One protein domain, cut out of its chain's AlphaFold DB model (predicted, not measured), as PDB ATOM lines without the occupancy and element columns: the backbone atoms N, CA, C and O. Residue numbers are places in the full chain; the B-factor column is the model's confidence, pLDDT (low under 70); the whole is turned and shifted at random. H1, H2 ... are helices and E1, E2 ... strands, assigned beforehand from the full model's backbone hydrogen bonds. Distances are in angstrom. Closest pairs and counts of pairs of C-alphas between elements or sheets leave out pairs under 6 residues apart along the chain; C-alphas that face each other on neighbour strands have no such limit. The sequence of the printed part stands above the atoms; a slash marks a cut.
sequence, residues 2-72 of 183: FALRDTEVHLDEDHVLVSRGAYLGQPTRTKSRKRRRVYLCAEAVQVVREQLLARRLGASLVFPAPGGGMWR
ATOM      1  N   PHE A   2     140.874 117.429 147.907       89.94
ATOM      2  CA  PHE A   2     141.711 116.268 148.263       89.94
ATOM      3  C   PHE A   2     142.023 116.154 149.762       89.94
ATOM      4  O   PHE A   2     142.776 115.277 150.163       89.94
ATOM      5  N   ALA A   3     141.452 117.033 150.589       92.50
ATOM      6  CA  ALA A   3     141.688 117.067 152.031       92.50
ATOM      7  C   ALA A   3     140.614 116.349 152.863       92.50
ATOM      8  O   ALA A   3     140.646 116.470 154.086       92.50
ATOM      9  N   LEU A   4     139.664 115.650 152.227       94.69
ATOM     10  CA  LEU A   4     138.626 114.903 152.940       94.69
ATOM     11  C   LEU A   4     139.262 113.750 153.723       94.69
ATOM     12  O   LEU A   4     139.966 112.915 153.140       94.69
ATOM     13  N   ARG A   5     139.013 113.723 155.033       94.75
ATOM     14  CA  ARG A   5     139.464 112.658 155.932       94.75
ATOM     15  C   ARG A   5     138.360 111.644 156.183       94.75
ATOM     16  O   ARG A   5     137.185 111.971 156.075       94.75
ATOM     17  N   ASP A   6     138.744 110.427 156.536       95.00
ATOM     18  CA  ASP A   6     137.800 109.372 156.923       95.00
ATOM     19  C   ASP A   6     136.968 109.734 158.157       95.00
ATOM     20  O   ASP A   6     135.769 109.487 158.169       95.00
ATOM     21  N   THR A   7     137.552 110.438 159.129       95.25
ATOM     22  CA  THR A   7     136.835 110.990 160.295       95.25
ATOM     23  C   THR A   7     135.754 112.020 159.939       95.25
ATOM     24  O   THR A   7     135.082 112.535 160.824       95.25
ATOM     25  N   GLU A   8     135.656 112.422 158.670       95.50
ATOM     26  CA  GLU A   8     134.676 113.382 158.156       95.50
ATOM     27  C   GLU A   8     133.634 112.717 157.242       95.50
ATOM     28  O   GLU A   8     132.876 113.414 156.563       95.50
ATOM     29  N   VAL A   9     133.617 111.382 157.193       96.69
ATOM     30  CA  VAL A   9     132.664 110.585 156.424       96.69
ATOM     31  C   VAL A   9     131.685 109.908 157.380       96.69
ATOM     32  O   VAL A   9     132.088 109.123 158.231       96.69
ATOM     33  N   HIS A  10     130.395 110.187 157.205       97.25
ATOM     34  CA  HIS A  10     129.305 109.685 158.039       97.25
ATOM     35  C   HIS A  10     128.303 108.947 157.144       97.25
ATOM     36  O   HIS A  10     127.277 109.502 156.756       97.25
ATOM     37  N   LEU A  11     128.644 107.714 156.745       96.25
ATOM     38  CA  LEU A  11     127.832 106.947 155.788       96.25
ATOM     39  C   LEU A  11     126.496 106.467 156.365       96.25
ATOM     40  O   LEU A  11     125.579 106.259 155.592       96.25
ATOM     41  N   ASP A  12     126.372 106.324 157.686       95.19
ATOM     42  CA  ASP A  12     125.099 105.948 158.328       95.19
ATOM     43  C   ASP A  12     124.106 107.124 158.392       95.19
ATOM     44  O   ASP A  12     122.913 106.940 158.607       95.19
ATOM     45  N   GLU A  13     124.609 108.344 158.187       95.69
ATOM     46  CA  GLU A  13     123.833 109.584 158.095       95.69
ATOM     47  C   GLU A  13     123.917 110.193 156.680       95.69
ATOM     48  O   GLU A  13     123.698 111.398 156.510       95.69
ATOM     49  N   ASP A  14     124.325 109.391 155.689       97.06
ATOM     50  CA  ASP A  14     124.441 109.737 154.271       97.06
ATOM     51  C   ASP A  14     125.122 111.085 153.994       97.06
ATOM     52  O   ASP A  14     124.682 111.858 153.142       97.06
ATOM     53  N   HIS A  15     126.200 111.429 154.706       96.81
ATOM     54  CA  HIS A  15     126.868 112.708 154.466       96.81
ATOM     55  C   HIS A  15     128.376 112.707 154.681       96.81
ATOM     56  O   HIS A  15     128.962 111.899 155.400       96.81
ATOM     57  N   VAL A  16     129.017 113.707 154.077       96.44
ATOM     58  CA  VAL A  16     130.401 114.083 154.368       96.44
ATOM     59  C   VAL A  16     130.471 115.501 154.897       96.44
ATOM     60  O   VAL A  16     129.682 116.383 154.545       96.44
ATOM     61  N   LEU A  17     131.476 115.741 155.722       94.38
ATOM     62  CA  LEU A  17     131.770 117.040 156.277       94.38
ATOM     63  C   LEU A  17     132.983 117.655 155.575       94.38
ATOM     64  O   LEU A  17     134.127 117.245 155.748       94.38
ATOM     65  N   VAL A  18     132.755 118.728 154.827       91.12
ATOM     66  CA  VAL A  18     133.828 119.466 154.162       91.12
ATOM     67  C   VAL A  18     134.291 120.603 155.066       91.12
ATOM     68  O   VAL A  18     133.697 121.684 155.073       91.12
ATOM     69  N   SER A  19     135.367 120.376 155.824       86.31
ATOM     70  CA  SER A  19     135.963 121.398 156.703       86.31
ATOM     71  C   SER A  19     137.233 122.054 156.144       86.31
ATOM     72  O   SER A  19     137.652 123.108 156.628       86.31
ATOM     73  N   ARG A  20     137.842 121.457 155.110       85.44
ATOM     74  CA  ARG A  20     139.172 121.829 154.596       85.44
ATOM     75  C   ARG A  20     139.199 121.923 153.078       85.44
ATOM     76  O   ARG A  20     138.394 121.299 152.384       85.44
ATOM     77  N   GLY A  21     140.147 122.700 152.574       84.19
ATOM     78  CA  GLY A  21     140.628 122.660 151.198       84.19
ATOM     79  C   GLY A  21     141.961 121.913 151.105       84.19
ATOM     80  O   GLY A  21     142.573 121.587 152.120       84.19
ATOM     81  N   ALA A  22     142.420 121.677 149.880       81.00
ATOM     82  CA  ALA A  22     143.802 121.302 149.600       81.00
ATOM     83  C   ALA A  22     144.360 122.259 148.542       81.00
ATOM     84  O   ALA A  22     143.657 122.568 147.576       81.00
ATOM     85  N   TYR A  23     145.599 122.715 148.712       81.31
ATOM     86  CA  TYR A  23     146.333 123.507 147.723       81.31
ATOM     87  C   TYR A  23     147.790 123.051 147.695       81.31
ATOM     88  O   TYR A  23     148.395 122.882 148.749       81.31
ATOM     89  N   LEU A  24     148.333 122.788 146.501       81.25
ATOM     90  CA  LEU A  24     149.691 122.250 146.310       81.25
ATOM     91  C   LEU A  24     150.013 121.006 147.170       81.25
ATOM     92  O   LEU A  24     151.156 120.781 147.567       81.25
ATOM     93  N   GLY A  25     149.006 120.163 147.434       77.12
ATOM     94  CA  GLY A  25     149.152 118.957 148.259       77.12
ATOM     95  C   GLY A  25     149.214 119.220 149.768       77.12
ATOM     96  O   GLY A  25     149.551 118.316 150.525       77.12
ATOM     97  N   GLN A  26     148.884 120.434 150.210       77.94
ATOM     98  CA  GLN A  26     148.827 120.822 151.617       77.94
ATOM     99  C   GLN A  26     147.391 121.174 152.030       77.94
ATOM    100  O   GLN A  26     146.631 121.703 151.208       77.94
ATOM    101  N   PRO A  27     146.992 120.911 153.289       78.75
ATOM    102  CA  PRO A  27     145.693 121.330 153.791       78.75
ATOM    103  C   PRO A  27     145.600 122.855 153.821       78.75
ATOM    104  O   PRO A  27     146.479 123.546 154.328       78.75
ATOM    105  N   THR A  28     144.482 123.383 153.341       77.00
ATOM    106  CA  THR A  28     144.131 124.797 153.471       77.00
ATOM    107  C   THR A  28     142.799 124.949 154.187       77.00
ATOM    108  O   THR A  28     141.992 124.018 154.266       77.00
ATOM    109  N   ARG A  29     142.529 126.142 154.720       64.94
ATOM    110  CA  ARG A  29     141.167 126.478 155.149       64.94
ATOM    111  C   ARG A  29     140.276 126.577 153.909       64.94
ATOM    112  O   ARG A  29     140.734 126.987 152.842       64.94
ATOM    113  N   THR A  30     139.000 126.218 154.036       60.03
ATOM    114  CA  THR A  30     138.027 126.500 152.970       60.03
ATOM    115  C   THR A  30     137.997 128.006 152.685       60.03
ATOM    116  O   THR A  30     138.251 128.810 153.584       60.03
ATOM    117  N   LYS A  31     137.679 128.407 151.444       58.53
ATOM    118  CA  LYS A  31     137.610 129.832 151.059       58.53
ATOM    119  C   LYS A  31     136.676 130.647 151.972       58.53
ATOM    120  O   LYS A  31     136.971 131.801 152.246       58.53
ATOM    121  N   SER A  32     135.614 130.031 152.502       57.84
ATOM    122  CA  SER A  32     134.686 130.640 153.469       57.84
ATOM    123  C   SER A  32     135.048 130.394 154.941       57.84
ATOM    124  O   SER A  32     134.370 130.901 155.827       57.84
ATOM    125  N   ARG A  33     136.091 129.598 155.230       61.12
ATOM    126  CA  ARG A  33     136.500 129.138 156.576       61.12
ATOM    127  C   ARG A  33     135.407 128.411 157.374       61.12
ATOM    128  O   ARG A  33     135.589 128.186 158.569       61.12
ATOM    129  N   LYS A  34     134.311 128.009 156.723       68.19
ATOM    130  CA  LYS A  34     133.190 127.290 157.332       68.19
ATOM    131  C   LYS A  34     133.188 125.816 156.948       68.19
ATOM    132  O   LYS A  34     133.560 125.452 155.827       68.19
ATOM    133  N   ARG A  35     132.770 124.990 157.909       81.81
ATOM    134  CA  ARG A  35     132.421 123.581 157.706       81.81
ATOM    135  C   ARG A  35     131.083 123.540 156.981       81.81
ATOM    136  O   ARG A  35     130.183 124.285 157.353       81.81
ATOM    137  N   ARG A  36     130.950 122.676 155.979       86.75
ATOM    138  CA  ARG A  36     129.648 122.386 155.372       86.75
ATOM    139  C   ARG A  36     129.403 120.892 155.322       86.75
ATOM    140  O   ARG A  36     130.342 120.128 155.093       86.75
ATOM    141  N   ARG A  37     128.150 120.511 155.520       92.38
ATOM    142  CA  ARG A  37     127.676 119.153 155.298       92.38
ATOM    143  C   ARG A  37     127.265 119.019 153.836       92.38
ATOM    144  O   ARG A  37     126.661 119.930 153.281       92.38
ATOM    145  N   VAL A  38     127.636 117.911 153.211       94.00
ATOM    146  CA  VAL A  38     127.172 117.541 151.873       94.00
ATOM    147  C   VAL A  38     126.524 116.175 152.000       94.00
ATOM    148  O   VAL A  38     127.223 115.197 152.268       94.00
ATOM    149  N   TYR A  39     125.200 116.137 151.858       95.56
ATOM    150  CA  TYR A  39     124.445 114.889 151.816       95.56
ATOM    151  C   TYR A  39     124.721 114.156 150.501       95.56
ATOM    152  O   TYR A  39     124.929 114.780 149.455       95.56
ATOM    153  N   LEU A  40     124.774 112.835 150.582       96.31
ATOM    154  CA  LEU A  40     125.114 111.916 149.511       96.31
ATOM    155  C   LEU A  40     123.854 111.160 149.079       96.31
ATOM    156  O   LEU A  40     123.031 110.795 149.909       96.31
ATOM    157  N   CYS A  41     123.714 110.904 147.779       96.19
ATOM    158  CA  CYS A  41     122.767 109.900 147.304       96.19
ATOM    159  C   CYS A  41     123.335 108.488 147.517       96.19
ATOM    160  O   CYS A  41     124.535 108.328 147.769       96.19
ATOM    161  N   ALA A  42     122.492 107.463 147.369       97.00
ATOM    162  CA  ALA A  42     122.873 106.068 147.580       97.00
ATOM    163  C   ALA A  42     124.095 105.652 146.737       97.00
ATOM    164  O   ALA A  42     125.017 105.013 147.244       97.00
ATOM    165  N   GLU A  43     124.161 106.094 145.480       96.50
ATOM    166  CA  GLU A  43     125.285 105.815 144.584       96.50
ATOM    167  C   GLU A  43     126.581 106.457 145.096       96.50
ATOM    168  O   GLU A  43     127.645 105.839 145.084       96.50
ATOM    169  N   ALA A  44     126.508 107.691 145.601       96.44
ATOM    170  CA  ALA A  44     127.671 108.375 146.158       96.44
ATOM    171  C   ALA A  44     128.131 107.740 147.481       96.44
ATOM    172  O   ALA A  44     129.337 107.641 147.717       96.44
ATOM    173  N   VAL A  45     127.202 107.269 148.318       98.19
ATOM    174  CA  VAL A  45     127.512 106.490 149.529       98.19
ATOM    175  C   VAL A  45     128.269 105.219 149.164       98.19
ATOM    176  O   VAL A  45     129.308 104.935 149.765       98.19
ATOM    177  N   GLN A  46     127.799 104.482 148.154       98.06
ATOM    178  CA  GLN A  46     128.462 103.271 147.685       98.06
ATOM    179  C   GLN A  46     129.885 103.564 147.189       98.06
ATOM    180  O   GLN A  46     130.833 102.934 147.654       98.06
ATOM    181  N   VAL A  47     130.061 104.570 146.328       97.12
ATOM    182  CA  VAL A  47     131.384 104.944 145.799       97.12
ATOM    183  C   VAL A  47     132.349 105.352 146.918       97.12
ATOM    184  O   VAL A  47     133.521 104.972 146.907       97.12
ATOM    185  N   VAL A  48     131.883 106.110 147.917       96.69
ATOM    186  CA  VAL A  48     132.725 106.491 149.063       96.69
ATOM    187  C   VAL A  48     133.070 105.272 149.919       96.69
ATOM    188  O   VAL A  48     134.214 105.152 150.359       96.69
ATOM    189  N   ARG A  49     132.128 104.345 150.127       97.38
ATOM    190  CA  ARG A  49     132.372 103.088 150.849       97.38
ATOM    191  C   ARG A  49     133.441 102.247 150.158       97.38
ATOM    192  O   ARG A  49     134.399 101.836 150.807       97.38
ATOM    193  N   GLU A  50     133.316 102.040 148.851       97.19
ATOM    194  CA  GLU A  50     134.297 101.305 148.045       97.19
ATOM    195  C   GLU A  50     135.679 101.963 148.122       97.19
ATOM    196  O   GLU A  50     136.682 101.289 148.366       97.19
ATOM    197  N   GLN A  51     135.743 103.293 148.028       95.94
ATOM    198  CA  GLN A  51     136.994 104.032 148.177       95.94
ATOM    199  C   GLN A  51     137.627 103.862 149.570       95.94
ATOM    200  O   GLN A  51     138.851 103.747 149.688       95.94
ATOM    201  N   LEU A  52     136.818 103.851 150.636       95.62
ATOM    202  CA  LEU A  52     137.300 103.640 152.003       95.62
ATOM    203  C   LEU A  52     137.866 102.233 152.226       95.62
ATOM    204  O   LEU A  52     138.743 102.089 153.079       95.62
ATOM    205  N   LEU A  53     137.396 101.237 151.471       95.25
ATOM    206  CA  LEU A  53     137.897  99.860 151.494       95.25
ATOM    207  C   LEU A  53     139.133  99.672 150.603       95.25
ATOM    208  O   LEU A  53     140.033  98.917 150.954       95.25
ATOM    209  N   ALA A  54     139.200 100.371 149.467       94.31
ATOM    210  CA  ALA A  54     140.291 100.245 148.498       94.31
ATOM    211  C   ALA A  54     141.594 100.943 148.932       94.31
ATOM    212  O   ALA A  54     142.679 100.629 148.434       94.31
ATOM    213  N   ARG A  55     141.515 101.927 149.833       93.44
ATOM    214  CA  ARG A  55     142.694 102.637 150.354       93.44
ATOM    215  C   ARG A  55     143.518 101.748 151.297       93.44
ATOM    216  O   ARG A  55     143.008 100.830 151.930       93.44
ATOM    217  N   ARG A  56     144.802 102.081 151.463       91.56
ATOM    218  CA  ARG A  56     145.692 101.392 152.414       91.56
ATOM    219  C   ARG A  56     145.124 101.446 153.839       91.56
ATOM    220  O   ARG A  56     144.713 102.518 154.288       91.56
ATOM    221  N   LEU A  57     145.185 100.325 154.559       88.00
ATOM    222  CA  LEU A  57     144.825 100.261 155.979       88.00
ATOM    223  C   LEU A  57     145.565 101.348 156.777       88.00
ATOM    224  O   LEU A  57     146.764 101.569 156.591       88.00
ATOM    225  N   GLY A  58     144.825 102.058 157.629       87.31
ATOM    226  CA  GLY A  58     145.348 103.163 158.436       87.31
ATOM    227  C   GLY A  58     145.600 104.473 157.678       87.31
ATOM    228  O   GLY A  58     146.127 105.420 158.263       87.31
ATOM    229  N   ALA A  59     145.249 104.579 156.390       92.94
ATOM    230  CA  ALA A  59     145.235 105.878 155.718       92.94
ATOM    231  C   ALA A  59     144.246 106.822 156.421       92.94
ATOM    232  O   ALA A  59     143.184 106.396 156.841       92.94
ATOM    233  N   SER A  60     144.575 108.113 156.517       94.12
ATOM    234  CA  SER A  60     143.671 109.127 157.098       94.12
ATOM    235  C   SER A  60     142.860 109.891 156.045       94.12
ATOM    236  O   SER A  60     141.855 110.527 156.350       94.12
ATOM    237  N   LEU A  61     143.313 109.875 154.790       96.19
ATOM    238  CA  LEU A  61     142.645 110.529 153.669       96.19
ATOM    239  C   LEU A  61     141.679 109.554 153.000       96.19
ATOM    240  O   LEU A  61     141.979 108.362 152.886       96.19
ATOM    241  N   VAL A  62     140.556 110.076 152.505       96.06
ATOM    242  CA  VAL A  62     139.633 109.303 151.659       96.06
ATOM    243  C   VAL A  62     140.254 109.071 150.281       96.06
ATOM    244  O   VAL A  62     140.244 107.954 149.780       96.06
ATOM    245  N   PHE A  63     140.880 110.102 149.701       95.06
ATOM    246  CA  PHE A  63     141.499 110.058 148.369       95.06
ATOM    247  C   PHE A  63     143.010 110.353 148.435       95.06
ATOM    248  O   PHE A  63     143.440 111.438 148.026       95.06
ATOM    249  N   PRO A  64     143.836 109.444 148.987       94.56
ATOM    250  CA  PRO A  64     145.280 109.642 149.041       94.56
ATOM    251  C   PRO A  64     145.911 109.561 147.641       94.56
ATOM    252  O   PRO A  64     145.454 108.828 146.763       94.56
ATOM    253  N   ALA A  65     146.996 110.304 147.433       94.06
ATOM    254  CA  ALA A  65     147.923 110.060 146.333       94.06
ATOM    255  C   ALA A  65     148.694 108.744 146.572       94.06
ATOM    256  O   ALA A  65     148.735 108.277 147.711       94.06
ATOM    257  N   PRO A  66     149.368 108.160 145.561       91.31
ATOM    258  CA  PRO A  66     150.098 106.897 145.726       91.31
ATOM    259  C   PRO A  66     151.111 106.893 146.884       91.31
ATOM    260  O   PRO A  66     151.297 105.873 147.535       91.31
ATOM    261  N   GLY A  67     151.716 108.046 147.196       89.69
ATOM    262  CA  GLY A  67     152.613 108.216 148.347       89.69
ATOM    263  C   GLY A  67     151.915 108.412 149.704       89.69
ATOM    264  O   GLY A  67     152.573 108.777 150.670       89.69
ATOM    265  N   GLY A  68     150.591 108.263 149.791       91.44
ATOM    266  CA  GLY A  68     149.794 108.400 151.020       91.44
ATOM    267  C   GLY A  68     149.395 109.831 151.406       91.44
ATOM    268  O   GLY A  68     148.492 110.010 152.222       91.44
ATOM    269  N   GLY A  69     150.029 110.850 150.817       91.81
ATOM    270  CA  GLY A  69     149.710 112.267 151.033       91.81
ATOM    271  C   GLY A  69     148.524 112.779 150.206       91.81
ATOM    272  O   GLY A  69     147.894 112.035 149.455       91.81
ATOM    273  N   MET A  70     148.221 114.075 150.314       94.38
ATOM    274  CA  MET A  70     147.201 114.712 149.470       94.38
ATOM    275  C   MET A  70     147.695 114.860 148.029       94.38
ATOM    276  O   MET A  70     148.879 115.081 147.771       94.38
ATOM    277  N   TRP A  71     146.771 114.813 147.073       94.00
ATOM    278  CA  TRP A  71     147.085 115.119 145.681       94.00
ATOM    279  C   TRP A  71     147.482 116.589 145.487       94.00
ATOM    280  O   TRP A  71     146.824 117.505 145.987       94.00
ATOM    281  N   ARG A  72     148.518 116.811 144.668       92.50
ATOM    282  CA  ARG A  72     148.679 118.068 143.924       92.50
ATOM    283  C   ARG A  72     147.717 118.056 142.741       92.50
ATOM    284  O   ARG A  72     147.593 117.025 142.076       92.50
TER     285      ARG A  72
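Overview. This is residues 2 to 72 of the 183 residues of the protein "Tyrosine-type recombinase/integrase" of Actinobacteria bacterium (UniProt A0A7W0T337). The domain is a ring-like frame round a strand-poor middle: a narrow ribbon of two short two-strand pairs, E1 with E4 and then E2 with E3, makes one side and one end, H1 makes the other end, and the unnamed residues 55 to 72 run back along the remaining side. Of the unnamed residues 2 to 14, whose C-alphas lie 2 to 16 A from the mean of all C-alphas, a part runs through the inside of this frame, and residues 9 to 10 pair with residues 15 to 16 of E1. The printed part has 71 residues with four named strands and one named helix, in the order E1, E2, E3, E4, H1; under half of the residues are in these elements, and the class is mixed, helices and strands. The two sheets, E1 - E4 and E2 - E3, are antiparallel. The whole is compact, with a radius of gyration of the C-alphas of 12.1 A, and rounded, with spans of 31 by 29 by 17 A.

Along the chain. Start at Phe 2 and pass through residues 2 to 14, which hold no named element. Find C-alpha 15 at (126.868, 112.708, 154.466); there E1 begins, residues 15 to 18, 9.7 A long. E2 is residues 20 to 23, 10.1 A, and E3 is residues 26 to 29, 10.2 A. E4, residues 36 to 39, begins with C-alpha 36 at (129.648, 122.386, 155.372) and is 9.8 A long. H1, residues 42 to 54, runs 18.4 A to C-alpha 54 at (140.291, 100.245, 148.498).

Arrangement. Look first at residues 9 to 10, which pair antiparallel with residues 15 to 16 of E1. E1 and E4 are antiparallel neighbours at 154 degrees; N 18 and O 36 are 2.8 A apart, within hydrogen-bond range. E1 runs on into E2 at 55 degrees across a break of 1 residue, and the two meet only through their link. E2 and E3 form a hairpin, antiparallel at 133 degrees, with N 21 and O 28 within hydrogen-bond range at 2.8 A. E3 and E4 are apart, and so are E2 and E4. In H1 every O i to N i+4 pair is within hydrogen-bond range. The closest C-alphas of E1 and H1, those of His 15 and Val 45, are 8.0 A apart, while H1 is apart from E2 and E3.

Size, cuts and confidence. The C-alphas farthest apart, those of Ser 32 and Leu 57, are 32.1 A from each other, while those of Phe 2 and Arg 72 are 8.4 A apart. The printed part has no cut. The link from E3 to E4 is short, with 6 residues, and the other three are tight. The mean pLDDT of the printed part is 89.6; look for values under 70 at residues 29 to 34, of which 29 belongs to E3.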